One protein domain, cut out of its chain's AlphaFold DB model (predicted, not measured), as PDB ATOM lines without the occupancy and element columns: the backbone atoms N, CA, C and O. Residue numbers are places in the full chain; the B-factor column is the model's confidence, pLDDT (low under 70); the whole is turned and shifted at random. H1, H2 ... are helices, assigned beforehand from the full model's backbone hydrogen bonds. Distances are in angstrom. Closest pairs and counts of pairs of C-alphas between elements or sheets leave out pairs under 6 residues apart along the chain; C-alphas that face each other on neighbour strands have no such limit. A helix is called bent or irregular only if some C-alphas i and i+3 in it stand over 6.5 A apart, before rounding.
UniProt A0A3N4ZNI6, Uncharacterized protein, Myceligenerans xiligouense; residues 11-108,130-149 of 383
ATOM      1  N   LYS A  11     208.018 164.789 189.510       90.88
ATOM      2  CA  LYS A  11     208.614 163.593 190.121       90.88
ATOM      3  C   LYS A  11     207.784 163.076 191.295       90.88
ATOM      4  O   LYS A  11     207.631 161.869 191.439       90.88
ATOM      5  N   ALA A  12     207.289 163.977 192.143       89.12
ATOM      6  CA  ALA A  12     206.429 163.591 193.252       89.12
ATOM      7  C   ALA A  12     205.092 163.041 192.738       89.12
ATOM      8  O   ALA A  12     204.662 161.999 193.213       89.12
ATOM      9  N   ALA A  13     204.488 163.693 191.739       89.62
ATOM     10  CA  ALA A  13     203.216 163.282 191.152       89.62
ATOM     11  C   ALA A  13     203.262 161.881 190.516       89.62
ATOM     12  O   ALA A  13     202.310 161.128 190.663       89.62
ATOM     13  N   LEU A  14     204.373 161.513 189.868       88.81
ATOM     14  CA  LEU A  14     204.567 160.182 189.274       88.81
ATOM     15  C   LEU A  14     204.672 159.043 190.302       88.81
ATOM     16  O   LEU A  14     204.520 157.887 189.935       88.81
ATOM     17  N   GLY A  15     204.968 159.351 191.567       84.44
ATOM     18  CA  GLY A  15     205.059 158.358 192.644       84.44
ATOM     19  C   GLY A  15     203.799 158.251 193.503       84.44
ATOM     20  O   GLY A  15     203.829 157.569 194.525       84.44
ATOM     21  N   LEU A  16     202.731 158.976 193.158       87.94
ATOM     22  CA  LEU A  16     201.475 158.960 193.904       87.94
ATOM     23  C   LEU A  16     200.614 157.753 193.521       87.94
ATOM     24  O   LEU A  16     200.676 157.264 192.394       87.94
ATOM     25  N   SER A  17     199.749 157.328 194.445       87.50
ATOM     26  CA  SER A  17     198.614 156.466 194.101       87.50
ATOM     27  C   SER A  17     197.718 157.167 193.074       87.50
ATOM     28  O   SER A  17     197.708 158.397 192.986       87.50
ATOM     29  N   ARG A  18     196.903 156.419 192.327       91.88
ATOM     30  CA  ARG A  18     195.976 157.002 191.341       91.88
ATOM     31  C   ARG A  18     195.002 158.008 191.969       91.88
ATOM     32  O   ARG A  18     194.784 159.086 191.415       91.88
ATOM     33  N   ALA A  19     194.468 157.719 193.157       90.56
ATOM     34  CA  ALA A  19     193.602 158.657 193.871       90.56
ATOM     35  C   ALA A  19     194.362 159.915 194.329       90.56
ATOM     36  O   ALA A  19     193.859 161.030 194.183       90.56
ATOM     37  N   ASP A  20     195.583 159.766 194.854       90.88
ATOM     38  CA  ASP A  20     196.422 160.907 195.240       90.88
ATOM     39  C   ASP A  20     196.853 161.749 194.035       90.88
ATOM     40  O   ASP A  20     196.875 162.980 194.126       90.88
ATOM     41  N   ALA A  21     197.132 161.108 192.899       93.75
ATOM     42  CA  ALA A  21     197.459 161.757 191.637       93.75
ATOM     43  C   ALA A  21     196.289 162.603 191.116       93.75
ATOM     44  O   ALA A  21     196.511 163.725 190.673       93.75
ATOM     45  N   LEU A  22     195.040 162.144 191.258       96.12
ATOM     46  CA  LEU A  22     193.863 162.958 190.925       96.12
ATOM     47  C   LEU A  22     193.663 164.140 191.886       96.12
ATOM     48  O   LEU A  22     193.193 165.203 191.481       96.12
ATOM     49  N   MET A  23     194.016 163.983 193.164       94.62
ATOM     50  CA  MET A  23     193.873 165.055 194.154       94.62
ATOM     51  C   MET A  23     194.989 166.101 194.088       94.62
ATOM     52  O   MET A  23     194.759 167.244 194.489       94.62
ATOM     53  N   LEU A  24     196.198 165.718 193.663       93.75
ATOM     54  CA  LEU A  24     197.401 166.559 193.669       93.75
ATOM     55  C   LEU A  24     197.601 167.295 195.009       93.75
ATOM     56  O   LEU A  24     197.916 168.486 195.050       93.75
ATOM     57  N   GLY A  25     197.367 166.593 196.123       90.62
ATOM     58  CA  GLY A  25     197.486 167.135 197.484       90.62
ATOM     59  C   GLY A  25     196.494 168.254 197.839       90.62
ATOM     60  O   GLY A  25     196.619 168.868 198.900       90.62
ATOM     61  N   VAL A  26     195.504 168.542 196.985       92.50
ATOM     62  CA  VAL A  26     194.456 169.536 197.240       92.50
ATOM     63  C   VAL A  26     193.151 168.842 197.623       92.50
ATOM     64  O   VAL A  26     192.363 168.421 196.772       92.50
ATOM     65  N   HIS A  27     192.891 168.802 198.926       89.44
ATOM     66  CA  HIS A  27     191.656 168.263 199.491       89.44
ATOM     67  C   HIS A  27     190.465 169.229 199.348       89.44
ATOM     68  O   HIS A  27     190.634 170.450 199.244       89.44
ATOM     69  N   GLY A  28     189.254 168.670 199.394       88.81
ATOM     70  CA  GLY A  28     187.982 169.391 199.298       88.81
ATOM     71  C   GLY A  28     187.329 169.277 197.921       88.81
ATOM     72  O   GLY A  28     187.970 168.893 196.954       88.81
ATOM     73  N   ARG A  29     186.042 169.615 197.828       91.88
ATOM     74  CA  ARG A  29     185.229 169.493 196.598       91.88
ATOM     75  C   ARG A  29     184.668 170.819 196.085       91.88
ATOM     76  O   ARG A  29     183.901 170.852 195.132       91.88
ATOM     77  N   ASP A  30     184.979 171.910 196.779       93.88
ATOM     78  CA  ASP A  30     184.488 173.233 196.420       93.88
ATOM     79  C   ASP A  30     185.256 173.826 195.226       93.88
ATOM     80  O   ASP A  30     186.348 173.382 194.863       93.88
ATOM     81  N   ALA A  31     184.688 174.874 194.628       94.81
ATOM     82  CA  ALA A  31     185.281 175.551 193.478       94.81
ATOM     83  C   ALA A  31     186.698 176.090 193.757       94.81
ATOM     84  O   ALA A  31     187.529 176.132 192.852       94.81
ATOM     85  N   ALA A  32     187.012 176.473 195.001       95.88
ATOM     86  CA  ALA A  32     188.345 176.951 195.354       95.88
ATOM     87  C   ALA A  32     189.361 175.800 195.420       95.88
ATOM     88  O   ALA A  32     190.522 175.986 195.057       95.88
ATOM     89  N   ALA A  33     188.943 174.616 195.866       94.81
ATOM     90  CA  ALA A  33     189.736 173.400 195.804       94.81
ATOM     91  C   ALA A  33     189.979 172.984 194.349       94.81
ATOM     92  O   ALA A  33     191.135 172.780 193.989       94.81
ATOM     93  N   ASN A  34     188.946 172.971 193.498       96.88
ATOM     94  CA  ASN A  34     189.084 172.660 192.069       96.88
ATOM     95  C   ASN A  34     190.039 173.638 191.366       96.88
ATOM     96  O   ASN A  34     190.988 173.201 190.721       96.88
ATOM     97  N   ALA A  35     189.895 174.948 191.595       97.38
ATOM     98  CA  ALA A  35     190.787 175.959 191.025       97.38
ATOM     99  C   ALA A  35     192.251 175.793 191.477       97.38
ATOM    100  O   ALA A  35     193.173 175.927 190.671       97.38
ATOM    101  N   ARG A  36     192.487 175.468 192.759       96.25
ATOM    102  CA  ARG A  36     193.838 175.152 193.253       96.25
ATOM    103  C   ARG A  36     194.395 173.899 192.582       96.25
ATOM    104  O   ARG A  36     195.547 173.906 192.163       96.25
ATOM    105  N   ARG A  37     193.583 172.849 192.463       96.69
ATOM    106  CA  ARG A  37     193.960 171.584 191.821       96.69
ATOM    107  C   ARG A  37     194.310 171.789 190.349       96.69
ATOM    108  O   ARG A  37     195.346 171.310 189.905       96.69
ATOM    109  N   LEU A  38     193.515 172.585 189.632       97.69
ATOM    110  CA  LEU A  38     193.774 172.986 188.248       97.69
ATOM    111  C   LEU A  38     195.103 173.734 188.109       97.69
ATOM    112  O   LEU A  38     195.885 173.414 187.219       97.69
ATOM    113  N   ALA A  39     195.383 174.696 188.992       96.69
ATOM    114  CA  ALA A  39     196.644 175.436 188.966       96.69
ATOM    115  C   ALA A  39     197.858 174.512 189.181       96.69
ATOM    116  O   ALA A  39     198.858 174.630 188.473       96.69
ATOM    117  N   VAL A  40     197.760 173.554 190.113       96.38
ATOM    118  CA  VAL A  40     198.812 172.543 190.333       96.38
ATOM    119  C   VAL A  40     198.958 171.634 189.109       96.38
ATOM    120  O   VAL A  40     200.073 171.420 188.642       96.38
ATOM    121  N   ALA A  41     197.851 171.158 188.536       96.81
ATOM    122  CA  ALA A  41     197.859 170.326 187.334       96.81
ATOM    123  C   ALA A  41     198.504 171.046 186.134       96.81
ATOM    124  O   ALA A  41     199.309 170.463 185.411       96.81
ATOM    125  N   GLN A  42     198.210 172.333 185.936       97.50
ATOM    126  CA  GLN A  42     198.827 173.141 184.880       97.50
ATOM    127  C   GLN A  42     200.339 173.292 185.080       97.50
ATOM    128  O   GLN A  42     201.091 173.082 184.128       97.50
ATOM    129  N   ALA A  43     200.790 173.562 186.309       96.00
ATOM    130  CA  ALA A  43     202.216 173.648 186.623       96.00
ATOM    131  C   ALA A  43     202.946 172.314 186.372       96.00
ATOM    132  O   ALA A  43     204.026 172.295 185.778       96.00
ATOM    133  N   ILE A  44     202.335 171.189 186.758       95.56
ATOM    134  CA  ILE A  44     202.873 169.848 186.488       95.56
ATOM    135  C   ILE A  44     202.916 169.571 184.980       95.56
ATOM    136  O   ILE A  44     203.910 169.037 184.494       95.56
ATOM    137  N   ARG A  45     201.889 169.968 184.215       96.19
ATOM    138  CA  ARG A  45     201.881 169.824 182.750       96.19
ATOM    139  C   ARG A  45     203.024 170.599 182.095       96.19
ATOM    140  O   ARG A  45     203.655 170.077 181.183       96.19
ATOM    141  N   GLU A  46     203.307 171.815 182.549       95.62
ATOM    142  CA  GLU A  46     204.430 172.618 182.042       95.62
ATOM    143  C   GLU A  46     205.791 171.992 182.385       95.62
ATOM    144  O   GLU A  46     206.724 172.029 181.580       95.62
ATOM    145  N   GLU A  47     205.936 171.404 183.575       94.75
ATOM    146  CA  GLU A  47     207.131 170.632 183.930       94.75
ATOM    147  C   GLU A  47     207.270 169.379 183.056       94.75
ATOM    148  O   GLU A  47     208.341 169.151 182.494       94.75
ATOM    149  N   TYR A  48     206.185 168.626 182.875       94.12
ATOM    150  CA  TYR A  48     206.125 167.449 182.011       94.12
ATOM    151  C   TYR A  48     206.525 167.768 180.569       94.12
ATOM    152  O   TYR A  48     207.393 167.093 180.019       94.12
ATOM    153  N   GLN A  49     205.975 168.834 179.982       94.19
ATOM    154  CA  GLN A  49     206.326 169.277 178.630       94.19
ATOM    155  C   GLN A  49     207.819 169.588 178.511       94.19
ATOM    156  O   GLN A  49     208.483 169.054 177.629       94.19
ATOM    157  N   ARG A  50     208.390 170.349 179.455       94.38
ATOM    158  CA  ARG A  50     209.833 170.647 179.453       94.38
ATOM    159  C   ARG A  50     210.699 169.392 179.569       94.38
ATOM    160  O   ARG A  50     211.747 169.315 178.930       94.38
ATOM    161  N   VAL A  51     210.302 168.433 180.407       91.69
ATOM    162  CA  VAL A  51     211.039 167.171 180.583       91.69
ATOM    163  C   VAL A  51     210.947 166.307 179.327       91.69
ATOM    164  O   VAL A  51     211.972 165.772 178.900       91.69
ATOM    165  N   SER A  52     209.760 166.219 178.725       90.25
ATOM    166  CA  SER A  52     209.513 165.506 177.473       90.25
ATOM    167  C   SER A  52     210.322 166.109 176.322       90.25
ATOM    168  O   SER A  52     211.157 165.418 175.740       90.25
ATOM    169  N   ASP A  53     210.220 167.420 176.089       91.12
ATOM    170  CA  ASP A  53     210.975 168.126 175.045       91.12
ATOM    171  C   ASP A  53     212.489 167.924 175.199       91.12
ATOM    172  O   ASP A  53     213.206 167.670 174.230       91.12
ATOM    173  N   ALA A  54     212.995 167.982 176.436       90.06
ATOM    174  CA  ALA A  54     214.405 167.737 176.709       90.06
ATOM    175  C   ALA A  54     214.810 166.272 176.463       90.06
ATOM    176  O   ALA A  54     215.956 166.013 176.090       90.06
ATOM    177  N   ALA A  55     213.916 165.309 176.698       87.12
ATOM    178  CA  ALA A  55     214.165 163.899 176.413       87.12
ATOM    179  C   ALA A  55     214.214 163.641 174.901       87.12
ATOM    180  O   ALA A  55     215.204 163.081 174.423       87.12
ATOM    181  N   TYR A  56     213.226 164.138 174.151       84.06
ATOM    182  CA  TYR A  56     213.186 164.044 172.690       84.06
ATOM    183  C   TYR A  56     214.349 164.789 172.024       84.06
ATOM    184  O   TYR A  56     214.976 164.248 171.115       84.06
ATOM    185  N   GLY A  57     214.727 165.971 172.522       86.25
ATOM    186  CA  GLY A  57     215.907 166.698 172.041       86.25
ATOM    187  C   GLY A  57     217.202 165.892 172.197       86.25
ATOM    188  O   GLY A  57     217.983 165.779 171.254       86.25
ATOM    189  N   ARG A  58     217.403 165.239 173.353       85.19
ATOM    190  CA  ARG A  58     218.573 164.370 173.580       85.19
ATOM    191  C   ARG A  58     218.581 163.129 172.685       85.19
ATOM    192  O   ARG A  58     219.661 162.706 172.274       85.19
ATOM    193  N   ALA A  59     217.423 162.526 172.420       83.06
ATOM    194  CA  ALA A  59     217.318 161.374 171.521       83.06
ATOM    195  C   ALA A  59     217.658 161.769 170.073       83.06
ATOM    196  O   ALA A  59     218.461 161.098 169.417       83.06
ATOM    197  N   ALA A  60     217.148 162.920 169.622       81.88
ATOM    198  CA  ALA A  60     217.457 163.483 168.311       81.88
ATOM    199  C   ALA A  60     218.965 163.755 168.136       81.88
ATOM    200  O   ALA A  60     219.552 163.340 167.134       81.88
ATOM    201  N   ASP A  61     219.617 164.362 169.135       82.31
ATOM    202  CA  ASP A  61     221.062 164.650 169.108       82.31
ATOM    203  C   ASP A  61     221.923 163.380 169.014       82.31
ATOM    204  O   ASP A  61     222.994 163.378 168.400       82.31
ATOM    205  N   ARG A  62     221.455 162.275 169.605       80.12
ATOM    206  CA  ARG A  62     222.153 160.981 169.591       80.12
ATOM    207  C   ARG A  62     221.973 160.204 168.289       80.12
ATOM    208  O   ARG A  62     222.620 159.172 168.130       80.12
ATOM    209  N   LYS A  63     221.141 160.692 167.354       75.75
ATOM    210  CA  LYS A  63     220.684 159.950 166.161       75.75
ATOM    211  C   LYS A  63     220.106 158.579 166.509       75.75
ATOM    212  O   LYS A  63     220.106 157.672 165.678       75.75
ATOM    213  N   ASP A  64     219.608 158.442 167.730       68.50
ATOM    214  CA  ASP A  64     218.989 157.224 168.225       68.50
ATOM    215  C   ASP A  64     217.505 157.254 167.849       68.50
ATOM    216  O   ASP A  64     216.615 157.320 168.689       68.50
ATOM    217  N   VAL A  65     217.252 157.325 166.538       56.81
ATOM    218  CA  VAL A  65     215.908 157.512 165.959       56.81
ATOM    219  C   VAL A  65     215.001 156.316 166.268       56.81
ATOM    220  O   VAL A  65     213.787 156.435 166.185       56.81
ATOM    221  N   MET A  66     215.588 155.178 166.645       59.22
ATOM    222  CA  MET A  66     214.857 153.961 166.992       59.22
ATOM    223  C   MET A  66     214.446 153.898 168.470       59.22
ATOM    224  O   MET A  66     213.657 153.032 168.829       59.22
ATOM    225  N   SER A  67     214.953 154.793 169.326       64.25
ATOM    226  CA  SER A  67     214.582 154.864 170.740       64.25
ATOM    227  C   SER A  67     213.746 156.117 170.987       64.25
ATOM    228  O   SER A  67     214.277 157.149 171.402       64.25
ATOM    229  N   GLU A  68     212.432 156.041 170.766       67.19
ATOM    230  CA  GLU A  68     211.522 157.101 171.205       67.19
ATOM    231  C   GLU A  68     211.550 157.190 172.742       67.19
ATOM    232  O   GLU A  68     211.209 156.222 173.426       67.19
ATOM    233  N   PRO A  69     212.013 158.309 173.329       76.94
ATOM    234  CA  PRO A  69     212.102 158.415 174.774       76.94
ATOM    235  C   PRO A  69     210.701 158.468 175.381       76.94
ATOM    236  O   PRO A  69     209.979 159.449 175.223       76.94
ATOM    237  N   TYR A  70     210.343 157.430 176.133       80.88
ATOM    238  CA  TYR A  70     209.108 157.412 176.904       80.88
ATOM    239  C   TYR A  70     209.254 158.267 178.168       80.88
ATOM    240  O   TYR A  70     210.112 158.014 179.019       80.88
ATOM    241  N   VAL A  71     208.409 159.288 178.299       83.00
ATOM    242  CA  VAL A  71     208.260 160.074 179.528       83.00
ATOM    243  C   VAL A  71     206.824 159.883 180.008       83.00
ATOM    244  O   VAL A  71     205.916 160.375 179.341       83.00
ATOM    245  N   PRO A  72     206.583 159.177 181.126       83.81
ATOM    246  CA  PRO A  72     205.228 158.951 181.610       83.81
ATOM    247  C   PRO A  72     204.594 160.264 182.072       83.81
ATOM    248  O   PRO A  72     205.248 161.101 182.707       83.81
ATOM    249  N   ALA A  73     203.310 160.439 181.769       86.88
ATOM    250  CA  ALA A  73     202.500 161.500 182.348       86.88
ATOM    251  C   ALA A  73     201.908 161.024 183.688       86.88
ATOM    252  O   ALA A  73     201.575 159.850 183.816       86.88
ATOM    253  N   PRO A  74     201.732 161.909 184.684       91.62
ATOM    254  CA  PRO A  74     200.979 161.571 185.887       91.62
ATOM    255  C   PRO A  74     199.547 161.132 185.561       91.62
ATOM    256  O   PRO A  74     198.894 161.737 184.702       91.62
ATOM    257  N   PHE A  75     199.058 160.128 186.293       95.44
ATOM    258  CA  PHE A  75     197.718 159.570 186.127       95.44
ATOM    259  C   PHE A  75     196.635 160.659 186.103       95.44
ATOM    260  O   PHE A  75     196.565 161.515 186.989       95.44
ATOM    261  N   GLY A  76     195.792 160.635 185.067       95.31
ATOM    262  CA  GLY A  76     194.643 161.532 184.921       95.31
ATOM    263  C   GLY A  76     194.965 163.022 184.768       95.31
ATOM    264  O   GLY A  76     194.043 163.835 184.806       95.31
ATOM    265  N   LEU A  77     196.231 163.421 184.572       96.19
ATOM    266  CA  LEU A  77     196.626 164.836 184.497       96.19
ATOM    267  C   LEU A  77     195.853 165.613 183.420       96.19
ATOM    268  O   LEU A  77     195.391 166.732 183.652       96.19
ATOM    269  N   VAL A  78     195.712 165.027 182.229       95.44
ATOM    270  CA  VAL A  78     195.017 165.661 181.099       95.44
ATOM    271  C   VAL A  78     193.523 165.783 181.385       95.44
ATOM    272  O   VAL A  78     192.938 166.843 181.155       95.44
ATOM    273  N   GLN A  79     192.915 164.724 181.914       96.81
ATOM    274  CA  GLN A  79     191.501 164.667 182.266       96.81
ATOM    275  C   GLN A  79     191.183 165.670 183.371       96.81
ATOM    276  O   GLN A  79     190.208 166.407 183.255       96.81
ATOM    277  N   LEU A  80     192.052 165.791 184.375       97.12
ATOM    278  CA  LEU A  80     191.912 166.755 185.460       97.12
ATOM    279  C   LEU A  80     191.963 168.198 184.949       97.12
ATOM    280  O   LEU A  80     191.165 169.025 185.381       97.12
ATOM    281  N   ILE A  81     192.840 168.512 183.990       97.69
ATOM    282  CA  ILE A  81     192.877 169.844 183.364       97.69
ATOM    283  C   ILE A  81     191.607 170.109 182.549       97.69
ATOM    284  O   ILE A  81     191.050 171.202 182.640       97.69
ATOM    285  N   ARG A  82     191.138 169.127 181.767       96.81
ATOM    286  CA  ARG A  82     189.892 169.239 180.983       96.81
ATOM    287  C   ARG A  82     188.665 169.429 181.874       96.81
ATOM    288  O   ARG A  82     187.763 170.167 181.503       96.81
ATOM    289  N   ALA A  83     188.662 168.796 183.040       96.19
ATOM    290  CA  ALA A  83     187.626 168.913 184.055       96.19
ATOM    291  C   ALA A  83     187.790 170.150 184.961       96.19
ATOM    292  O   ALA A  83     187.158 170.226 186.009       96.19
ATOM    293  N   GLU A  84     188.665 171.101 184.617       98.00
ATOM    294  CA  GLU A  84     188.926 172.313 185.413       98.00
ATOM    295  C   GLU A  84     189.317 172.020 186.875       98.00
ATOM    296  O   GLU A  84     189.010 172.765 187.809       98.00
ATOM    297  N   GLY A  85     190.024 170.911 187.084       96.50
ATOM    298  CA  GLY A  85     190.433 170.430 188.393       96.50
ATOM    299  C   GLY A  85     189.362 169.639 189.138       96.50
ATOM    300  O   GLY A  85     189.658 169.181 190.234       96.50
ATOM    301  N   ASP A  86     188.151 169.455 188.606       97.00
ATOM    302  CA  ASP A  86     187.075 168.697 189.252       97.00
ATOM    303  C   ASP A  86     187.297 167.178 189.154       97.00
ATOM    304  O   ASP A  86     187.072 166.551 188.120       97.00
ATOM    305  N   VAL A  87     187.697 166.568 190.273       95.56
ATOM    306  CA  VAL A  87     187.936 165.119 190.368       95.56
ATOM    307  C   VAL A  87     186.657 164.317 190.127       95.56
ATOM    308  O   VAL A  87     186.717 163.266 189.495       95.56
ATOM    309  N   ARG A  88     185.493 164.805 190.575       92.50
ATOM    310  CA  ARG A  88     184.218 164.104 190.375       92.50
ATOM    311  C   ARG A  88     183.866 164.042 188.894       92.50
ATOM    312  O   ARG A  88     183.390 163.014 188.422       92.50
ATOM    313  N   ALA A  89     184.122 165.129 188.173       89.38
ATOM    314  CA  ALA A  89     183.910 165.170 186.736       89.38
ATOM    315  C   ALA A  89     184.883 164.260 185.973       89.38
ATOM    316  O   ALA A  89     184.489 163.769 184.926       89.38
ATOM    317  N   VAL A  90     186.100 164.006 186.480       93.81
ATOM    318  CA  VAL A  90     187.045 163.031 185.893       93.81
ATOM    319  C   VAL A  90     186.571 161.598 186.100       93.81
ATOM    320  O   VAL A  90     186.442 160.851 185.140       93.81
ATOM    321  N   VAL A  91     186.283 161.206 187.341       88.31
ATOM    322  CA  VAL A  91     185.931 159.807 187.634       88.31
ATOM    323  C   VAL A  91     184.525 159.424 187.163       88.31
ATOM    324  O   VAL A  91     184.184 158.246 187.123       88.31
ATOM    325  N   GLY A  92     183.696 160.419 186.837       79.94
ATOM    326  CA  GLY A  92     182.393 160.237 186.204       79.94
ATOM    327  C   GLY A  92     182.439 160.192 184.674       79.94
ATOM    328  O   GLY A  92     181.375 160.137 184.057       79.94
ATOM    329  N   GLN A  93     183.623 160.270 184.050       81.12
ATOM    330  CA  GLN A  93     183.738 160.154 182.595       81.12
ATOM    331  C   GLN A  93     183.459 158.713 182.145       81.12
ATOM    332  O   GLN A  93     183.884 157.779 182.826       81.12
ATOM    333  N   PRO A  94     182.772 158.510 181.003       68.44
ATOM    334  CA  PRO A  94     182.501 157.170 180.491       68.44
ATOM    335  C   PRO A  94     183.744 156.326 180.195       68.44
ATOM    336  O   PRO A  94     183.675 155.107 180.251       68.44
ATOM    337  N   ASP A  95     184.861 156.981 179.892       80.69
ATOM    338  CA  ASP A  95     186.166 156.409 179.557       80.69
ATOM    339  C   ASP A  95     187.135 156.413 180.756       80.69
ATOM    340  O   ASP A  95     188.345 156.276 180.586       80.69
ATOM    341  N   PHE A  96     186.643 156.572 181.992       86.12
ATOM    342  CA  PHE A  96     187.522 156.555 183.167       86.12
ATOM    343  C   PHE A  96     188.213 155.196 183.368       86.12
ATOM    344  O   PHE A  96     189.365 155.154 183.792       86.12
ATOM    345  N   GLU A  97     187.545 154.088 183.043       79.62
ATOM    346  CA  GLU A  97     188.161 152.756 183.091       79.62
ATOM    347  C   GLU A  97     189.235 152.593 182.011       79.62
ATOM    348  O   GLU A  97     190.302 152.065 182.308       79.62
ATOM    349  N   ASP A  98     189.015 153.138 180.811       82.38
ATOM    350  CA  ASP A  98     190.023 153.153 179.745       82.38
ATOM    351  C   ASP A  98     191.261 153.957 180.172       82.38
ATOM    352  O   ASP A  98     192.393 153.545 179.936       82.38
ATOM    353  N   LEU A  99     191.069 155.065 180.896       90.44
ATOM    354  CA  LEU A  99     192.178 155.822 181.483       90.44
ATOM    355  C   LEU A  99     192.983 154.987 182.495       90.44
ATOM    356  O   LEU A  99     194.207 155.101 182.551       90.44
ATOM    357  N   VAL A 100     192.310 154.185 183.322       87.06
ATOM    358  CA  VAL A 100     192.972 153.283 184.278       87.06
ATOM    359  C   VAL A 100     193.705 152.164 183.541       87.06
ATOM    360  O   VAL A 100     194.854 151.872 183.870       87.06
ATOM    361  N   LEU A 101     193.081 151.594 182.514       84.50
ATOM    362  CA  LEU A 101     193.643 150.559 181.653       84.50
ATOM    363  C   LEU A 101     194.923 151.030 180.939       84.50
ATOM    364  O   LEU A 101     195.927 150.314 180.922       84.50
ATOM    365  N   ASP A 102     194.904 152.246 180.392       88.88
ATOM    366  CA  ASP A 102     196.054 152.875 179.740       88.88
ATOM    367  C   ASP A 102     197.204 153.108 180.730       88.88
ATOM    368  O   ASP A 102     198.358 152.803 180.427       88.88
ATOM    369  N   ASP A 103     196.902 153.602 181.935       90.81
ATOM    370  CA  ASP A 103     197.896 153.827 182.994       90.81
ATOM    371  C   ASP A 103     198.539 152.528 183.498       90.81
ATOM    372  O   ASP A 103     199.710 152.509 183.875       90.81
ATOM    373  N   MET A 104     197.798 151.423 183.459       84.88
ATOM    374  CA  MET A 104     198.331 150.094 183.746       84.88
ATOM    375  C   MET A 104     199.191 149.516 182.609       84.88
ATOM    376  O   MET A 104     199.819 148.477 182.794       84.88
ATOM    377  N   GLY A 105     199.236 150.162 181.438       86.31
ATOM    378  CA  GLY A 105     199.963 149.668 180.267       86.31
ATOM    379  C   GLY A 105     199.226 148.577 179.483       86.31
ATOM    380  O   GLY A 105     199.819 147.937 178.613       86.31
ATOM    381  N   HIS A 106     197.935 148.372 179.755       83.69
ATOM    382  CA  HIS A 106     197.108 147.369 179.079       83.69
ATOM    383  C   HIS A 106     196.164 147.958 178.025       83.69
ATOM    384  O   HIS A 106     195.373 147.227 177.433       83.69
ATOM    385  N   GLY A 107     196.257 149.262 177.771       83.62
ATOM    386  CA  GLY A 107     195.549 149.927 176.685       83.62
ATOM    387  C   GLY A 107     195.868 149.356 175.302       83.62
ATOM    388  O   GLY A 107     196.796 148.560 175.116       83.62
ATOM    389  N   TYR A 108     195.107 149.805 174.303       82.31
ATOM    390  CA  TYR A 108     195.411 149.498 172.907       82.31
ATOM    391  C   TYR A 108     196.782 150.060 172.537       82.31
ATOM    392  O   TYR A 108     197.021 151.263 172.654       82.31
ATOM    393  N   ASP A 130     192.418 142.201 181.442       66.44
ATOM    394  CA  ASP A 130     192.877 143.587 181.575       66.44
ATOM    395  C   ASP A 130     191.706 144.547 181.809       66.44
ATOM    396  O   ASP A 130     191.770 145.409 182.681       66.44
ATOM    397  N   LEU A 131     190.600 144.355 181.077       63.62
ATOM    398  CA  LEU A 131     189.380 145.145 181.265       63.62
ATOM    399  C   LEU A 131     188.796 144.962 182.671       63.62
ATOM    400  O   LEU A 131     188.442 145.943 183.314       63.62
ATOM    401  N   ALA A 132     188.726 143.723 183.167       52.19
ATOM    402  CA  ALA A 132     188.211 143.447 184.508       52.19
ATOM    403  C   ALA A 132     189.084 144.073 185.609       52.19
ATOM    404  O   ALA A 132     188.546 144.641 186.560       52.19
ATOM    405  N   GLU A 133     190.411 144.008 185.470       60.59
ATOM    406  CA  GLU A 133     191.335 144.636 186.415       60.59
ATOM    407  C   GLU A 133     191.235 146.167 186.365       60.59
ATOM    408  O   GLU A 133     191.195 146.814 187.410       60.59
ATOM    409  N   ALA A 134     191.111 146.768 185.178       68.56
ATOM    410  CA  ALA A 134     190.917 148.210 185.052       68.56
ATOM    411  C   ALA A 134     189.614 148.677 185.722       68.56
ATOM    412  O   ALA A 134     189.635 149.654 186.478       68.56
ATOM    413  N   SER A 135     188.505 147.952 185.530       63.84
ATOM    414  CA  SER A 135     187.246 148.219 186.240       63.84
ATOM    415  C   SER A 135     187.424 148.102 187.759       63.84
ATOM    416  O   SER A 135     186.967 148.961 188.518       63.84
ATOM    417  N   TYR A 136     188.149 147.079 188.222       62.03
ATOM    418  CA  TYR A 136     188.429 146.885 189.642       62.03
ATOM    419  C   TYR A 136     189.262 148.030 190.242       62.03
ATOM    420  O   TYR A 136     188.898 148.614 191.268       62.03
ATOM    421  N   GLN A 137     190.349 148.415 189.579       72.88
ATOM    422  CA  GLN A 137     191.201 149.528 189.991       72.88
ATOM    423  C   GLN A 137     190.436 150.859 189.966       72.88
ATOM    424  O   GLN A 137     190.567 151.664 190.891       72.88
ATOM    425  N   ALA A 138     189.574 151.079 188.969       76.81
ATOM    426  CA  ALA A 138     188.686 152.236 188.925       76.81
ATOM    427  C   ALA A 138     187.756 152.283 190.147       76.81
ATOM    428  O   ALA A 138     187.596 153.342 190.768       76.81
ATOM    429  N   ALA A 139     187.199 151.138 190.550       66.06
ATOM    430  CA  ALA A 139     186.391 151.029 191.756       66.06
ATOM    431  C   ALA A 139     187.204 151.355 193.028       66.06
ATOM    432  O   ALA A 139     186.753 152.141 193.866       66.06
ATOM    433  N   LEU A 140     188.431 150.846 193.165       69.62
ATOM    434  CA  LEU A 140     189.296 151.192 194.300       69.62
ATOM    435  C   LEU A 140     189.568 152.702 194.388       69.62
ATOM    436  O   LEU A 140     189.445 153.284 195.469       69.62
ATOM    437  N   ILE A 141     189.848 153.355 193.255       82.44
ATOM    438  CA  ILE A 141     190.057 154.810 193.194       82.44
ATOM    439  C   ILE A 141     188.807 155.556 193.670       82.44
ATOM    440  O   ILE A 141     188.892 156.461 194.502       82.44
ATOM    441  N   HIS A 142     187.627 155.167 193.182       78.38
ATOM    442  CA  HIS A 142     186.350 155.745 193.608       78.38
ATOM    443  C   HIS A 142     186.102 155.556 195.111       78.38
ATOM    444  O   HIS A 142     185.659 156.488 195.786       78.38
ATOM    445  N   GLN A 143     186.394 154.375 195.663       69.19
ATOM    446  CA  GLN A 143     186.238 154.100 197.093       69.19
ATOM    447  C   GLN A 143     187.168 154.982 197.930       69.19
ATOM    448  O   GLN A 143     186.727 155.585 198.913       69.19
ATOM    449  N   GLU A 144     188.430 155.094 197.530       79.12
ATOM    450  CA  GLU A 144     189.412 155.927 198.211       79.12
ATOM    451  C   GLU A 144     189.008 157.408 198.177       79.12
ATOM    452  O   GLU A 144     188.954 158.065 199.221       79.12
ATOM    453  N   LEU A 145     188.622 157.931 197.012       85.75
ATOM    454  CA  LEU A 145     188.143 159.308 196.868       85.75
ATOM    455  C   LEU A 145     186.871 159.573 197.685       85.75
ATOM    456  O   LEU A 145     186.726 160.660 198.257       85.75
ATOM    457  N   ARG A 146     185.970 158.588 197.800       80.00
ATOM    458  CA  ARG A 146     184.780 158.681 198.660       80.00
ATOM    459  C   ARG A 146     185.161 158.738 200.135       80.00
ATOM    460  O   ARG A 146     184.653 159.598 200.849       80.00
ATOM    461  N   SER A 147     186.084 157.886 200.591       73.69
ATOM    462  CA  SER A 147     186.560 157.887 201.988       73.69
ATOM    463  C   SER A 147     187.161 159.238 202.405       73.69
ATOM    464  O   SER A 147     187.109 159.630 203.569       73.69
ATOM    465  N   ARG A 148     187.666 159.991 201.421       83.06
ATOM    466  CA  ARG A 148     188.236 161.336 201.562       83.06
ATOM    467  C   ARG A 148     187.212 162.461 201.350       83.06
ATOM    468  O   ARG A 148     187.580 163.634 201.390       83.06
ATOM    469  N   GLY A 149     185.942 162.125 201.108       84.06
ATOM    470  CA  GLY A 149     184.847 163.073 200.892       84.06
ATOM    471  C   GLY A 149     184.936 163.870 199.585       84.06
ATOM    472  O   GLY A 149     184.381 164.969 199.505       84.06
TER     473      GLY A 149
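Overview. This is residues 11 to 108 and 130 to 149 of the 383 residues of an uncharacterized protein of Myceligenerans xiligouense (UniProt A0A3N4ZNI6). One long helix, H2, runs the length of the model, with short helices gathered over the part of it nearer its first residue; H3 packs on H2, H1 and H4 pack on H3, and H6, with H5 crossing it, makes the side away from H2. Beyond this cluster H2 runs on as a long arm, and residues 62 to 76, with no named element, fold back from its far end to H3. The printed part has 118 residues with six named helices, H1 to H6 in order, and no named strand: the class is all helix, and the helix packing is mostly crossed. The whole is compact, with a radius of gyration of the C-alphas of 15.6 A, and it spans 50 by 34 by 22 A.

Along the chain. The printed part begins at Lys 11, and H1, residues 18 to 23, has C-alpha 18 at (195.976, 157.002, 191.341). H2, residues 31 to 61, measures 44.6 A from C-alpha 31 at (185.281, 175.551, 193.478) to C-alpha 61 at (221.062, 164.650, 169.108). H3 holds residues 77 to 82, H4 residues 87 to 91, and H5 residues 96 to 103, 10.7 A long. After the cut, H6, residues 130 to 147, measures 25.7 A and ends with C-alpha 147 at (186.560, 157.887, 201.988). No helix is bent or irregular.

Arrangement. H3 is the hub, touching three helices. It touches H2 through residues 38 to 45 of H2 alone, opposite ways at a steep tilt of 53 degrees; their closest C-alphas, Leu 38 and Ile 81, are 5.9 A apart. H3 only just touches H1, with 3 pairs of C-alphas within 8 A, the closest Leu 22 and Leu 80 at 6.9 A. It also only just touches H4, with 3 such pairs, the closest Gln 79 and Val 90 at 6.0 A. H1 touches H6 through residues 141 to 145 of H6 alone, the same way at a steep tilt of 40 degrees; the closest C-alphas, Ala 19 and Ile 141, are 5.3 A apart. H5 touches residues 130 to 138 of H6, opposite ways at a steep tilt of 68 degrees, only just short of about perpendicular; the closest C-alphas, Leu 101 and Ala 134, are 4.9 A apart. H2 is apart from H5 and H6. In H1, H2, H3, H4, H5 and H6 every O i to N i+4 pair is within hydrogen-bond range.

Size, cuts and confidence. The C-alphas farthest apart, those of Lys 63 and Gly 149, are 50.0 A apart. Residues 109 to 129 are not printed, and C-alphas 108 and 130 are 10.8 A apart across this cut. The link from H2 to H3, 15 residues, is long. The mean pLDDT of the printed part is 85.9; residues 64 to 68, 94, 130 to 136, 139 to 140 and 143 are under 70.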